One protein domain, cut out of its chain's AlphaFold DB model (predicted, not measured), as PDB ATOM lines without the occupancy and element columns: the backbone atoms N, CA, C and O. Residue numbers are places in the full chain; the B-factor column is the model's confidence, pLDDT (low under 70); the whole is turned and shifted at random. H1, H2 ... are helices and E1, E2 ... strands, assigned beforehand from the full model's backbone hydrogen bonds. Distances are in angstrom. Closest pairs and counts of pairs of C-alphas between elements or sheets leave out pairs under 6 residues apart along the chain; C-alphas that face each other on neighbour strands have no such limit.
ATOM      1  N   THR A   4     172.337 174.649 124.579       90.50
ATOM      2  CA  THR A   4     173.752 175.008 124.451       90.50
ATOM      3  C   THR A   4     174.160 175.949 125.581       90.50
ATOM      4  O   THR A   4     173.486 176.942 125.850       90.50
ATOM      5  N   CYS A   5     175.259 175.642 126.262       89.88
ATOM      6  CA  CYS A   5     175.805 176.440 127.356       89.88
ATOM      7  C   CYS A   5     177.263 176.802 127.070       89.88
ATOM      8  O   CYS A   5     178.027 175.969 126.580       89.88
ATOM      9  N   TYR A   6     177.653 178.026 127.427       90.94
ATOM     10  CA  TYR A   6     179.011 178.535 127.255       90.94
ATOM     11  C   TYR A   6     179.601 178.910 128.614       90.94
ATOM     12  O   TYR A   6     178.949 179.590 129.403       90.94
ATOM     13  N   ILE A   7     180.824 178.459 128.889       89.19
ATOM     14  CA  ILE A   7     181.571 178.776 130.112       89.19
ATOM     15  C   ILE A   7     182.945 179.310 129.699       89.19
ATOM     16  O   ILE A   7     183.570 178.714 128.818       89.19
ATOM     17  N   PRO A   8     183.430 180.419 130.286       87.62
ATOM     18  CA  PRO A   8     184.767 180.908 129.978       87.62
ATOM     19  C   PRO A   8     185.802 179.856 130.378       87.62
ATOM     20  O   PRO A   8     185.692 179.225 131.431       87.62
ATOM     21  N   ALA A   9     186.803 179.640 129.532       80.81
ATOM     22  CA  ALA A   9     187.989 178.926 129.969       80.81
ATOM     23  C   ALA A   9     188.944 179.916 130.653       80.81
ATOM     24  O   ALA A   9     189.041 181.071 130.240       80.81
ATOM     25  N   ARG A  10     189.702 179.433 131.650       74.50
ATOM     26  CA  ARG A  10     190.682 180.221 132.434       74.50
ATOM     27  C   ARG A  10     190.017 181.286 133.327       74.50
ATOM     28  O   ARG A  10     188.842 181.158 133.652       74.50
ATOM     29  N   ASP A  11     190.775 182.306 133.730       69.00
ATOM     30  CA  ASP A  11     190.382 183.348 134.697       69.00
ATOM     31  C   ASP A  11     189.499 184.465 134.110       69.00
ATOM     32  O   ASP A  11     189.304 185.514 134.722       69.00
ATOM     33  N   ILE A  12     188.954 184.269 132.907       70.88
ATOM     34  CA  ILE A  12     188.038 185.240 132.313       70.88
ATOM     35  C   ILE A  12     186.714 185.164 133.080       70.88
ATOM     36  O   ILE A  12     186.045 184.133 133.082       70.88
ATOM     37  N   GLN A  13     186.320 186.265 133.723       68.62
ATOM     38  CA  GLN A  13     185.131 186.293 134.583       68.62
ATOM     39  C   GLN A  13     183.813 186.144 133.808       68.62
ATOM     40  O   GLN A  13     182.843 185.612 134.347       68.62
ATOM     41  N   SER A  14     183.752 186.597 132.552       80.19
ATOM     42  CA  SER A  14     182.515 186.583 131.765       80.19
ATOM     43  C   SER A  14     182.757 186.456 130.259       80.19
ATOM     44  O   SER A  14     183.779 186.875 129.717       80.19
ATOM     45  N   ILE A  15     181.788 185.859 129.560       85.06
ATOM     46  CA  ILE A  15     181.782 185.780 128.098       85.06
ATOM     47  C   ILE A  15     180.831 186.850 127.561       85.06
ATOM     48  O   ILE A  15     179.646 186.843 127.884       85.06
ATOM     49  N   THR A  16     181.336 187.738 126.704       87.44
ATOM     50  CA  THR A  16     180.516 188.722 125.987       87.44
ATOM     51  C   THR A  16     179.903 188.128 124.716       87.44
ATOM     52  O   THR A  16     180.414 187.161 124.142       87.44
ATOM     53  N   GLN A  17     178.833 188.744 124.207       85.75
ATOM     54  CA  GLN A  17     178.218 188.324 122.944       85.75
ATOM     55  C   GLN A  17     179.193 188.422 121.756       85.75
ATOM     56  O   GLN A  17     179.197 187.555 120.882       85.75
ATOM     57  N   ALA A  18     180.075 189.428 121.751       85.19
ATOM     58  CA  ALA A  18     181.128 189.568 120.747       85.19
ATOM     59  C   ALA A  18     182.099 188.373 120.760       85.19
ATOM     60  O   ALA A  18     182.439 187.841 119.701       85.19
ATOM     61  N   ASN A  19     182.478 187.890 121.951       84.50
ATOM     62  CA  ASN A  19     183.320 186.700 122.099       84.50
ATOM     63  C   ASN A  19     182.627 185.448 121.544       84.50
ATOM     64  O   ASN A  19     183.261 184.657 120.845       84.50
ATOM     65  N   LEU A  20     181.322 185.289 121.795       87.31
ATOM     66  CA  LEU A  20     180.536 184.174 121.254       87.31
ATOM     67  C   LEU A  20     180.417 184.231 119.733       87.31
ATOM     68  O   LEU A  20     180.595 183.208 119.074       87.31
ATOM     69  N   ASN A  21     180.146 185.406 119.167       86.81
ATOM     70  CA  ASN A  21     180.046 185.576 117.718       86.81
ATOM     71  C   ASN A  21     181.387 185.255 117.046       86.81
ATOM     72  O   ASN A  21     181.435 184.509 116.068       86.81
ATOM     73  N   LYS A  22     182.490 185.736 117.631       84.50
ATOM     74  CA  LYS A  22     183.844 185.411 117.178       84.50
ATOM     75  C   LYS A  22     184.125 183.915 117.257       84.50
ATOM     76  O   LYS A  22     184.710 183.382 116.325       84.50
ATOM     77  N   TYR A  23     183.716 183.240 118.331       85.25
ATOM     78  CA  TYR A  23     183.879 181.792 118.481       85.25
ATOM     79  C   TYR A  23     183.085 181.009 117.427       85.25
ATOM     80  O   TYR A  23     183.658 180.161 116.748       85.25
ATOM     81  N   LYS A  24     181.794 181.320 117.249       85.38
ATOM     82  CA  LYS A  24     180.893 180.611 116.322       85.38
ATOM     83  C   LYS A  24     181.334 180.712 114.863       85.38
ATOM     84  O   LYS A  24     181.226 179.741 114.126       85.38
ATOM     85  N   ASN A  25     181.853 181.870 114.460       80.94
ATOM     86  CA  ASN A  25     182.230 182.133 113.071       80.94
ATOM     87  C   ASN A  25     183.672 181.713 112.743       80.94
ATOM     88  O   ASN A  25     184.128 181.882 111.611       80.94
ATOM     89  N   LYS A  26     184.423 181.193 113.720       81.50
ATOM     90  CA  LYS A  26     185.842 180.891 113.542       81.50
ATOM     91  C   LYS A  26     186.034 179.546 112.853       81.50
ATOM     92  O   LYS A  26     185.785 178.499 113.441       81.50
ATOM     93  N   LYS A  27     186.576 179.578 111.640       86.31
ATOM     94  CA  LYS A  27     187.195 178.410 111.004       86.31
ATOM     95  C   LYS A  27     188.665 178.334 111.413       86.31
ATOM     96  O   LYS A  27     189.294 179.364 111.663       86.31
ATOM     97  N   TRP A  28     189.201 177.124 111.514       88.06
ATOM     98  CA  TRP A  28     190.602 176.905 111.864       88.06
ATOM     99  C   TRP A  28     191.329 176.311 110.663       88.06
ATOM    100  O   TRP A  28     190.970 175.234 110.202       88.06
ATOM    101  N   SER A  29     192.343 177.015 110.169       92.38
ATOM    102  CA  SER A  29     193.277 176.527 109.147       92.38
ATOM    103  C   SER A  29     194.672 176.250 109.712       92.38
ATOM    104  O   SER A  29     195.518 175.689 109.027       92.38
ATOM    105  N   THR A  30     194.927 176.632 110.969       93.50
ATOM    106  CA  THR A  30     196.209 176.422 111.657       93.50
ATOM    107  C   THR A  30     195.999 175.899 113.075       93.50
ATOM    108  O   THR A  30     194.980 176.180 113.718       93.50
ATOM    109  N   PHE A  31     197.002 175.198 113.607       88.69
ATOM    110  CA  PHE A  31     196.976 174.689 114.980       88.69
ATOM    111  C   PHE A  31     196.796 175.811 116.018       88.69
ATOM    112  O   PHE A  31     195.972 175.692 116.918       88.69
ATOM    113  N   ASN A  32     197.469 176.953 115.846       87.94
ATOM    114  CA  ASN A  32     197.337 178.103 116.752       87.94
ATOM    115  C   ASN A  32     195.902 178.659 116.794       87.94
ATOM    116  O   ASN A  32     195.421 179.115 117.836       87.94
ATOM    117  N   GLN A  33     195.185 178.629 115.665       87.00
ATOM    118  CA  GLN A  33     193.781 179.036 115.626       87.00
ATOM    119  C   GLN A  33     192.876 178.042 116.355       87.00
ATOM    120  O   GLN A  33     191.971 178.496 117.069       87.00
ATOM    121  N   PHE A  34     193.149 176.741 116.198       86.31
ATOM    122  CA  PHE A  34     192.474 175.654 116.906       86.31
ATOM    123  C   PHE A  34     192.734 175.713 118.414       86.31
ATOM    124  O   PHE A  34     191.790 175.637 119.191       86.31
ATOM    125  N   GLN A  35     193.968 175.954 118.855       85.00
ATOM    126  CA  GLN A  35     194.305 176.064 120.277       85.00
ATOM    127  C   GLN A  35     193.502 177.176 120.972       85.00
ATOM    128  O   GLN A  35     192.985 176.982 122.069       85.00
ATOM    129  N   LYS A  36     193.312 178.319 120.299       82.81
ATOM    130  CA  LYS A  36     192.459 179.425 120.776       82.81
ATOM    131  C   LYS A  36     190.959 179.084 120.830       82.81
ATOM    132  O   LYS A  36     190.171 179.877 121.328       82.81
ATOM    133  N   SER A  37     190.513 177.952 120.276       82.25
ATOM    134  CA  SER A  37     189.119 177.504 120.433       82.25
ATOM    135  C   SER A  37     188.815 177.029 121.857       82.25
ATOM    136  O   SER A  37     187.667 177.083 122.289       82.25
ATOM    137  N   PHE A  38     189.847 176.648 122.613       85.06
ATOM    138  CA  PHE A  38     189.735 176.216 124.004       85.06
ATOM    139  C   PHE A  38     189.641 177.373 125.008       85.06
ATOM    140  O   PHE A  38     189.706 177.133 126.209       85.06
ATOM    141  N   ASP A  39     189.482 178.615 124.540       86.31
ATOM    142  CA  ASP A  39     189.249 179.780 125.403       86.31
ATOM    143  C   ASP A  39     187.780 179.869 125.874       86.31
ATOM    144  O   ASP A  39     187.471 180.567 126.840       86.31
ATOM    145  N   ILE A  40     186.864 179.134 125.228       89.44
ATOM    146  CA  ILE A  40     185.457 179.009 125.631       89.44
ATOM    147  C   ILE A  40     185.065 177.531 125.648       89.44
ATOM    148  O   ILE A  40     185.156 176.829 124.637       89.44
ATOM    149  N   TRP A  41     184.549 177.067 126.783       91.69
ATOM    150  CA  TRP A  41     183.912 175.763 126.877       91.69
ATOM    151  C   TRP A  41     182.483 175.839 126.348       91.69
ATOM    152  O   TRP A  41     181.637 176.523 126.920       91.69
ATOM    153  N   CYS A  42     182.207 175.112 125.272       91.94
ATOM    154  CA  CYS A  42     180.877 174.929 124.709       91.94
ATOM    155  C   CYS A  42     180.353 173.549 125.110       91.94
ATOM    156  O   CYS A  42     181.064 172.548 124.966       91.94
ATOM    157  N   MET A  43     179.120 173.494 125.611       93.19
ATOM    158  CA  MET A  43     178.437 172.247 125.933       93.19
ATOM    159  C   MET A  43     177.057 172.197 125.306       93.19
ATOM    160  O   MET A  43     176.316 173.173 125.358       93.19
ATOM    161  N   GLU A  44     176.694 171.027 124.802       93.50
ATOM    162  CA  GLU A  44     175.348 170.717 124.331       93.50
ATOM    163  C   GLU A  44     174.708 169.778 125.344       93.50
ATOM    164  O   GLU A  44     175.040 168.591 125.399       93.50
ATOM    165  N   MET A  45     173.848 170.336 126.194       92.44
ATOM    166  CA  MET A  45     173.188 169.621 127.275       92.44
ATOM    167  C   MET A  45     171.893 168.984 126.783       92.44
ATOM    168  O   MET A  45     170.996 169.670 126.295       92.44
ATOM    169  N   ASN A  46     171.773 167.677 126.989       88.75
ATOM    170  CA  ASN A  46     170.521 166.949 126.810       88.75
ATOM    171  C   ASN A  46     169.773 166.861 128.145       88.75
ATOM    172  O   ASN A  46     170.402 166.649 129.178       88.75
ATOM    173  N   ASP A  47     168.445 166.998 128.123       84.31
ATOM    174  CA  ASP A  47     167.621 167.034 129.341       84.31
ATOM    175  C   ASP A  47     167.639 165.681 130.090       84.31
ATOM    176  O   ASP A  47     168.415 165.465 131.020       84.31
ATOM    177  N   SER A  48     166.813 164.720 129.663       79.81
ATOM    178  CA  SER A  48     166.682 163.404 130.311       79.81
ATOM    179  C   SER A  48     167.898 162.495 130.098       79.81
ATOM    180  O   SER A  48     168.154 161.584 130.883       79.81
ATOM    181  N   THR A  49     168.688 162.757 129.056       90.00
ATOM    182  CA  THR A  49     169.878 161.981 128.686       90.00
ATOM    183  C   THR A  49     171.155 162.799 128.834       90.00
ATOM    184  O   THR A  49     172.063 162.695 128.015       90.00
ATOM    185  N   TRP A  50     171.269 163.594 129.902       91.25
ATOM    186  CA  TRP A  50     172.416 164.483 130.140       91.25
ATOM    187  C   TRP A  50     173.790 163.793 130.057       91.25
ATOM    188  O   TRP A  50     174.777 164.443 129.726       91.25
ATOM    189  N   LYS A  51     173.879 162.479 130.291       91.44
ATOM    190  CA  LYS A  51     175.116 161.697 130.101       91.44
ATOM    191  C   LYS A  51     175.593 161.648 128.643       91.44
ATOM    192  O   LYS A  51     176.775 161.454 128.407       91.44
ATOM    193  N   LYS A  52     174.686 161.832 127.679       91.81
ATOM    194  CA  LYS A  52     174.965 161.936 126.237       91.81
ATOM    195  C   LYS A  52     175.266 163.377 125.799       91.81
ATOM    196  O   LYS A  52     175.314 163.656 124.604       91.81
ATOM    197  N   SER A  53     175.389 164.314 126.741       94.25
ATOM    198  CA  SER A  53     175.768 165.699 126.441       94.25
ATOM    199  C   SER A  53     177.197 165.767 125.912       94.25
ATOM    200  O   SER A  53     178.028 164.922 126.245       94.25
ATOM    201  N   LYS A  54     177.497 166.793 125.117       94.44
ATOM    202  CA  LYS A  54     178.826 166.999 124.527       94.44
ATOM    203  C   LYS A  54     179.524 168.194 125.154       94.44
ATOM    204  O   LYS A  54     178.864 169.138 125.578       94.44
ATOM    205  N   CYS A  55     180.853 168.167 125.199       94.44
ATOM    206  CA  CYS A  55     181.674 169.306 125.600       94.44
ATOM    207  C   CYS A  55     182.947 169.369 124.752       94.44
ATOM    208  O   CYS A  55     183.539 168.339 124.458       94.44
ATOM    209  N   ASN A  56     183.407 170.568 124.404       93.00
ATOM    210  CA  ASN A  56     184.650 170.761 123.643       93.00
ATOM    211  C   ASN A  56     185.927 170.779 124.514       93.00
ATOM    212  O   ASN A  56     186.990 171.150 124.025       93.00
ATOM    213  N   CYS A  57     185.857 170.443 125.808       92.56
ATOM    214  CA  CYS A  57     187.041 170.475 126.670       92.56
ATOM    215  C   CYS A  57     187.931 169.227 126.502       92.56
ATOM    216  O   CYS A  57     187.399 168.133 126.290       92.56
ATOM    217  N   PRO A  58     189.262 169.327 126.698       92.06
ATOM    218  CA  PRO A  58     190.178 168.194 126.519       92.06
ATOM    219  C   PRO A  58     189.826 166.961 127.359       92.06
ATOM    220  O   PRO A  58     189.930 165.830 126.891       92.06
ATOM    221  N   ILE A  59     189.348 167.169 128.593       94.31
ATOM    222  CA  ILE A  59     188.929 166.071 129.480       94.31
ATOM    223  C   ILE A  59     187.753 165.299 128.873       94.31
ATOM    224  O   ILE A  59     187.716 164.074 128.958       94.31
ATOM    225  N   PHE A  60     186.806 166.002 128.245       95.31
ATOM    226  CA  PHE A  60     185.681 165.357 127.576       95.31
ATOM    227  C   PHE A  60     186.148 164.567 126.358       95.31
ATOM    228  O   PHE A  60     185.736 163.428 126.203       95.31
ATOM    229  N   PHE A  61     187.038 165.115 125.530       92.81
ATOM    230  CA  PHE A  61     187.556 164.369 124.380       92.81
ATOM    231  C   PHE A  61     188.296 163.090 124.777       92.81
ATOM    232  O   PHE A  61     188.225 162.103 124.055       92.81
ATOM    233  N   LYS A  62     188.957 163.080 125.940       95.25
ATOM    234  CA  LYS A  62     189.633 161.885 126.450       95.25
ATOM    235  C   LYS A  62     188.668 160.858 127.051       95.25
ATOM    236  O   LYS A  62     188.817 159.667 126.810       95.25
ATOM    237  N   ASN A  63     187.712 161.310 127.864       95.50
ATOM    238  CA  ASN A  63     186.936 160.426 128.743       95.50
ATOM    239  C   ASN A  63     185.449 160.321 128.372       95.50
ATOM    240  O   ASN A  63     184.707 159.613 129.047       95.50
ATOM    241  N   TYR A  64     184.982 161.089 127.387       94.19
ATOM    242  CA  TYR A  64     183.565 161.297 127.050       94.19
ATOM    243  C   TYR A  64     182.694 161.802 128.219       94.19
ATOM    244  O   TYR A  64     181.467 161.776 128.166       94.19
ATOM    245  N   ILE A  65     183.326 162.303 129.285       93.94
ATOM    246  CA  ILE A  65     182.681 162.912 130.447       93.94
ATOM    247  C   ILE A  65     183.628 163.942 131.067       93.94
ATOM    248  O   ILE A  65     184.840 163.741 131.131       93.94
ATOM    249  N   CYS A  66     183.097 165.073 131.530       95.06
ATOM    250  CA  CYS A  66     183.902 166.112 132.169       95.06
ATOM    251  C   CYS A  66     183.143 166.825 133.290       95.06
ATOM    252  O   CYS A  66     181.912 166.786 133.368       95.06
ATOM    253  N   LYS A  67     183.892 167.542 134.138       92.81
ATOM    254  CA  LYS A  67     183.330 168.330 135.245       92.81
ATOM    255  C   LYS A  67     182.323 169.387 134.786       92.81
ATOM    256  O   LYS A  67     181.398 169.683 135.530       92.81
ATOM    257  N   HIS A  68     182.473 169.929 133.575       93.56
ATOM    258  CA  HIS A  68     181.563 170.946 133.046       93.56
ATOM    259  C   HIS A  68     180.176 170.354 132.764       93.56
ATOM    260  O   HIS A  68     179.184 170.883 133.258       93.56
ATOM    261  N   VAL A  69     180.107 169.203 132.080       94.69
ATOM    262  CA  VAL A  69     178.842 168.493 131.819       94.69
ATOM    263  C   VAL A  69     178.169 168.083 133.129       94.69
ATOM    264  O   VAL A  69     176.982 168.336 133.316       94.69
ATOM    265  N   VAL A  70     178.926 167.497 134.063       93.50
ATOM    266  CA  VAL A  70     178.388 167.074 135.368       93.50
ATOM    267  C   VAL A  70     177.894 168.276 136.177       93.50
ATOM    268  O   VAL A  70     176.784 168.250 136.702       93.50
ATOM    269  N   GLY A  71     178.683 169.348 136.253       92.56
ATOM    270  CA  GLY A  71     178.314 170.568 136.970       92.56
ATOM    271  C   GLY A  71     177.064 171.231 136.391       92.56
ATOM    272  O   GLY A  71     176.161 171.600 137.144       92.56
ATOM    273  N   MET A  72     176.960 171.314 135.062       93.00
ATOM    274  CA  MET A  72     175.770 171.845 134.396       93.00
ATOM    275  C   MET A  72     174.549 170.947 134.582       93.00
ATOM    276  O   MET A  72     173.466 171.467 134.833       93.00
ATOM    277  N   ALA A  73     174.704 169.622 134.537       93.00
ATOM    278  CA  ALA A  73     173.609 168.695 134.818       93.00
ATOM    279  C   ALA A  73     173.058 168.873 136.242       93.00
ATOM    280  O   ALA A  73     171.842 168.867 136.433       93.00
ATOM    281  N   ILE A  74     173.929 169.104 137.231       92.06
ATOM    282  CA  ILE A  74     173.517 169.412 138.608       92.06
ATOM    283  C   ILE A  74     172.801 170.769 138.663       92.06
ATOM    284  O   ILE A  74     171.712 170.864 139.230       92.06
ATOM    285  N   ARG A  75     173.373 171.817 138.049       91.69
ATOM    286  CA  ARG A  75     172.795 173.175 138.032       91.69
ATOM    287  C   ARG A  75     171.418 173.217 137.366       91.69
ATOM    288  O   ARG A  75     170.527 173.905 137.853       91.69
ATOM    289  N   LEU A  76     171.240 172.464 136.281       91.25
ATOM    290  CA  LEU A  76     169.980 172.330 135.544       91.25
ATOM    291  C   LEU A  76     169.014 171.313 136.172       91.25
ATOM    292  O   LEU A  76     167.918 171.119 135.654       91.25
ATOM    293  N   LYS A  77     169.389 170.685 137.297       91.56
ATOM    294  CA  LYS A  77     168.606 169.665 138.014       91.56
ATOM    295  C   LYS A  77     168.326 168.390 137.197       91.56
ATOM    296  O   LYS A  77     167.402 167.650 137.521       91.56
ATOM    297  N   TYR A  78     169.142 168.091 136.183       92.00
ATOM    298  CA  TYR A  78     169.058 166.849 135.393       92.00
ATOM    299  C   TYR A  78     169.627 165.642 136.142       92.00
ATOM    300  O   TYR A  78     169.303 164.495 135.836       92.00
ATOM    301  N   CYS A  79     170.467 165.880 137.150       90.38
ATOM    302  CA  CYS A  79     170.908 164.849 138.075       90.38
ATOM    303  C   CYS A  79     170.983 165.378 139.507       90.38
ATOM    304  O   CYS A  79     171.152 166.575 139.752       90.38
ATOM    305  N   LYS A  80     170.857 164.461 140.470       90.00
ATOM    306  CA  LYS A  80     171.066 164.759 141.887       90.00
ATOM    307  C   LYS A  80     172.476 164.308 142.271       90.00
ATOM    308  O   LYS A  80     172.793 163.133 142.074       90.00
ATOM    309  N   PRO A  81     173.325 165.199 142.812       87.06
ATOM    310  CA  PRO A  81     174.616 164.781 143.330       87.06
ATOM    311  C   PRO A  81     174.408 163.813 144.503       87.06
ATOM    312  O   PRO A  81     173.450 163.983 145.269       87.06
ATOM    313  N   PRO A  82     175.284 162.807 144.663       86.56
ATOM    314  CA  PRO A  82     175.158 161.839 145.743       86.56
ATOM    315  C   PRO A  82     175.214 162.548 147.108       86.56
ATOM    316  O   PRO A  82     175.996 163.491 147.261       86.56
ATOM    317  N   PRO A  83     174.451 162.101 148.126       81.12
ATOM    318  CA  PRO A  83     174.445 162.732 149.451       81.12
ATOM    319  C   PRO A  83     175.839 162.848 150.075       81.12
ATOM    320  O   PRO A  83     176.147 163.845 150.721       81.12
ATOM    321  N   ALA A  84     176.714 161.872 149.810       78.25
ATOM    322  CA  ALA A  84     178.104 161.880 150.261       78.25
ATOM    323  C   ALA A  84     178.886 163.120 149.783       78.25
ATOM    324  O   ALA A  84     179.726 163.628 150.522       78.25
ATOM    325  N   ALA A  85     178.573 163.656 148.599       76.12
ATOM    326  CA  ALA A  85     179.226 164.850 148.060       76.12
ATOM    327  C   ALA A  85     178.792 166.153 148.756       76.12
ATOM    328  O   ALA A  85     179.471 167.162 148.613       76.12
ATOM    329  N   LYS A  86     177.687 166.141 149.514       73.06
ATOM    330  CA  LYS A  86     177.174 167.306 150.257       73.06
ATOM    331  C   LYS A  86     177.659 167.369 151.707       73.06
ATOM    332  O   LYS A  86     177.246 168.250 152.447       73.06
ATOM    333  N   THR A  87     178.476 166.409 152.137       75.81
ATOM    334  CA  THR A  87     178.894 166.289 153.545       75.81
ATOM    335  C   THR A  87     179.949 167.310 153.963       75.81
ATOM    336  O   THR A  87     180.162 167.494 155.156       75.81
TER     337      THR A  87
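Overview. This is residues 4 to 87 of the 109 residues of the protein "Hypothetical protein" of Rotaria socialis (UniProt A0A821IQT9). The middle is a short two-stranded ribbon, E1 beside E2, with H1 and H2 towards one end of the long axis, H4 packed on E2 and H3 near H4. Residues 82 to 87, with H5 among them, stick out as a free tail at the other end. The printed part has 84 residues, with five named helices and two named strands in the order E1, H1, H2, E2, H3, H4, H5; the sheet has the order E1 - E2 and is antiparallel, and the class is mixed, helices and strands. The whole is only just loose, close to compact, with a radius of gyration of the C-alphas of 14.4 A, and elongated, with spans of 45 by 26 by 23 A.

Along the chain. Find C-alpha 4 at (173.752, 175.008, 124.451); from there strand E1, residues 4 to 8, runs 13.7 A. Next look for helix H1 at residues 17 to 24, 10.5 A long, and helix H2 at residues 31 to 39, 13.9 A long. Strand E2, residues 40 to 45, begins at C-alpha 40 at (185.457, 179.009, 125.631) and runs 15.5 A. Further on come helix H3, residues 58 to 63, 8.7 A, and helix H4, residues 67 to 75, 11.9 A. Helix H5, residues 83 to 86, 5.4 A, ends at C-alpha 86 at (177.174, 167.306, 150.257).

Arrangement. Begin with E1 and E2, antiparallel neighbours at 154 degrees, where you find N 5 and O 43 at 2.8 A and N 41 and O 7 at 2.8 A, both within hydrogen-bond range. A short pairing outside the named strands joins residues 43 to 44 of E2 with residues 54 to 55, antiparallel. E2 and H4 have 5 pairs of C-alphas within 8 A, the closest being Met 43 and Val 69 at 7.0 A. E1 and H4 are near each other, with 5 pairs of C-alphas within 10 A, and so are H3 and H4, also with 5 pairs. H1 and H2 are close but not clearly touching: their closest C-alphas, of Tyr 23 and Ser 37, are 7.0 A apart. Their lines stand at a steep tilt of 43 degrees, opposite ways. H2 and H4 are apart. In H1, H3 and H4 every O i to N i+4 pair is within hydrogen-bond range; in H2 2 of 5 are, beside 3 of 6 O i to N i+3 pairs, and H5 is too short for an O i to N i+4 pair.

Size, cuts and confidence. Look for the two C-alphas farthest apart, those of Ser 29 and Thr 87, at 47.8 A. The printed part has no cut. The link from E2 to H3, 12 residues, is long; those from H2 to E2 and from H3 to H4 are tight. Mean pLDDT of the printed part is 87.9, and residues 11 and 13 are under 70.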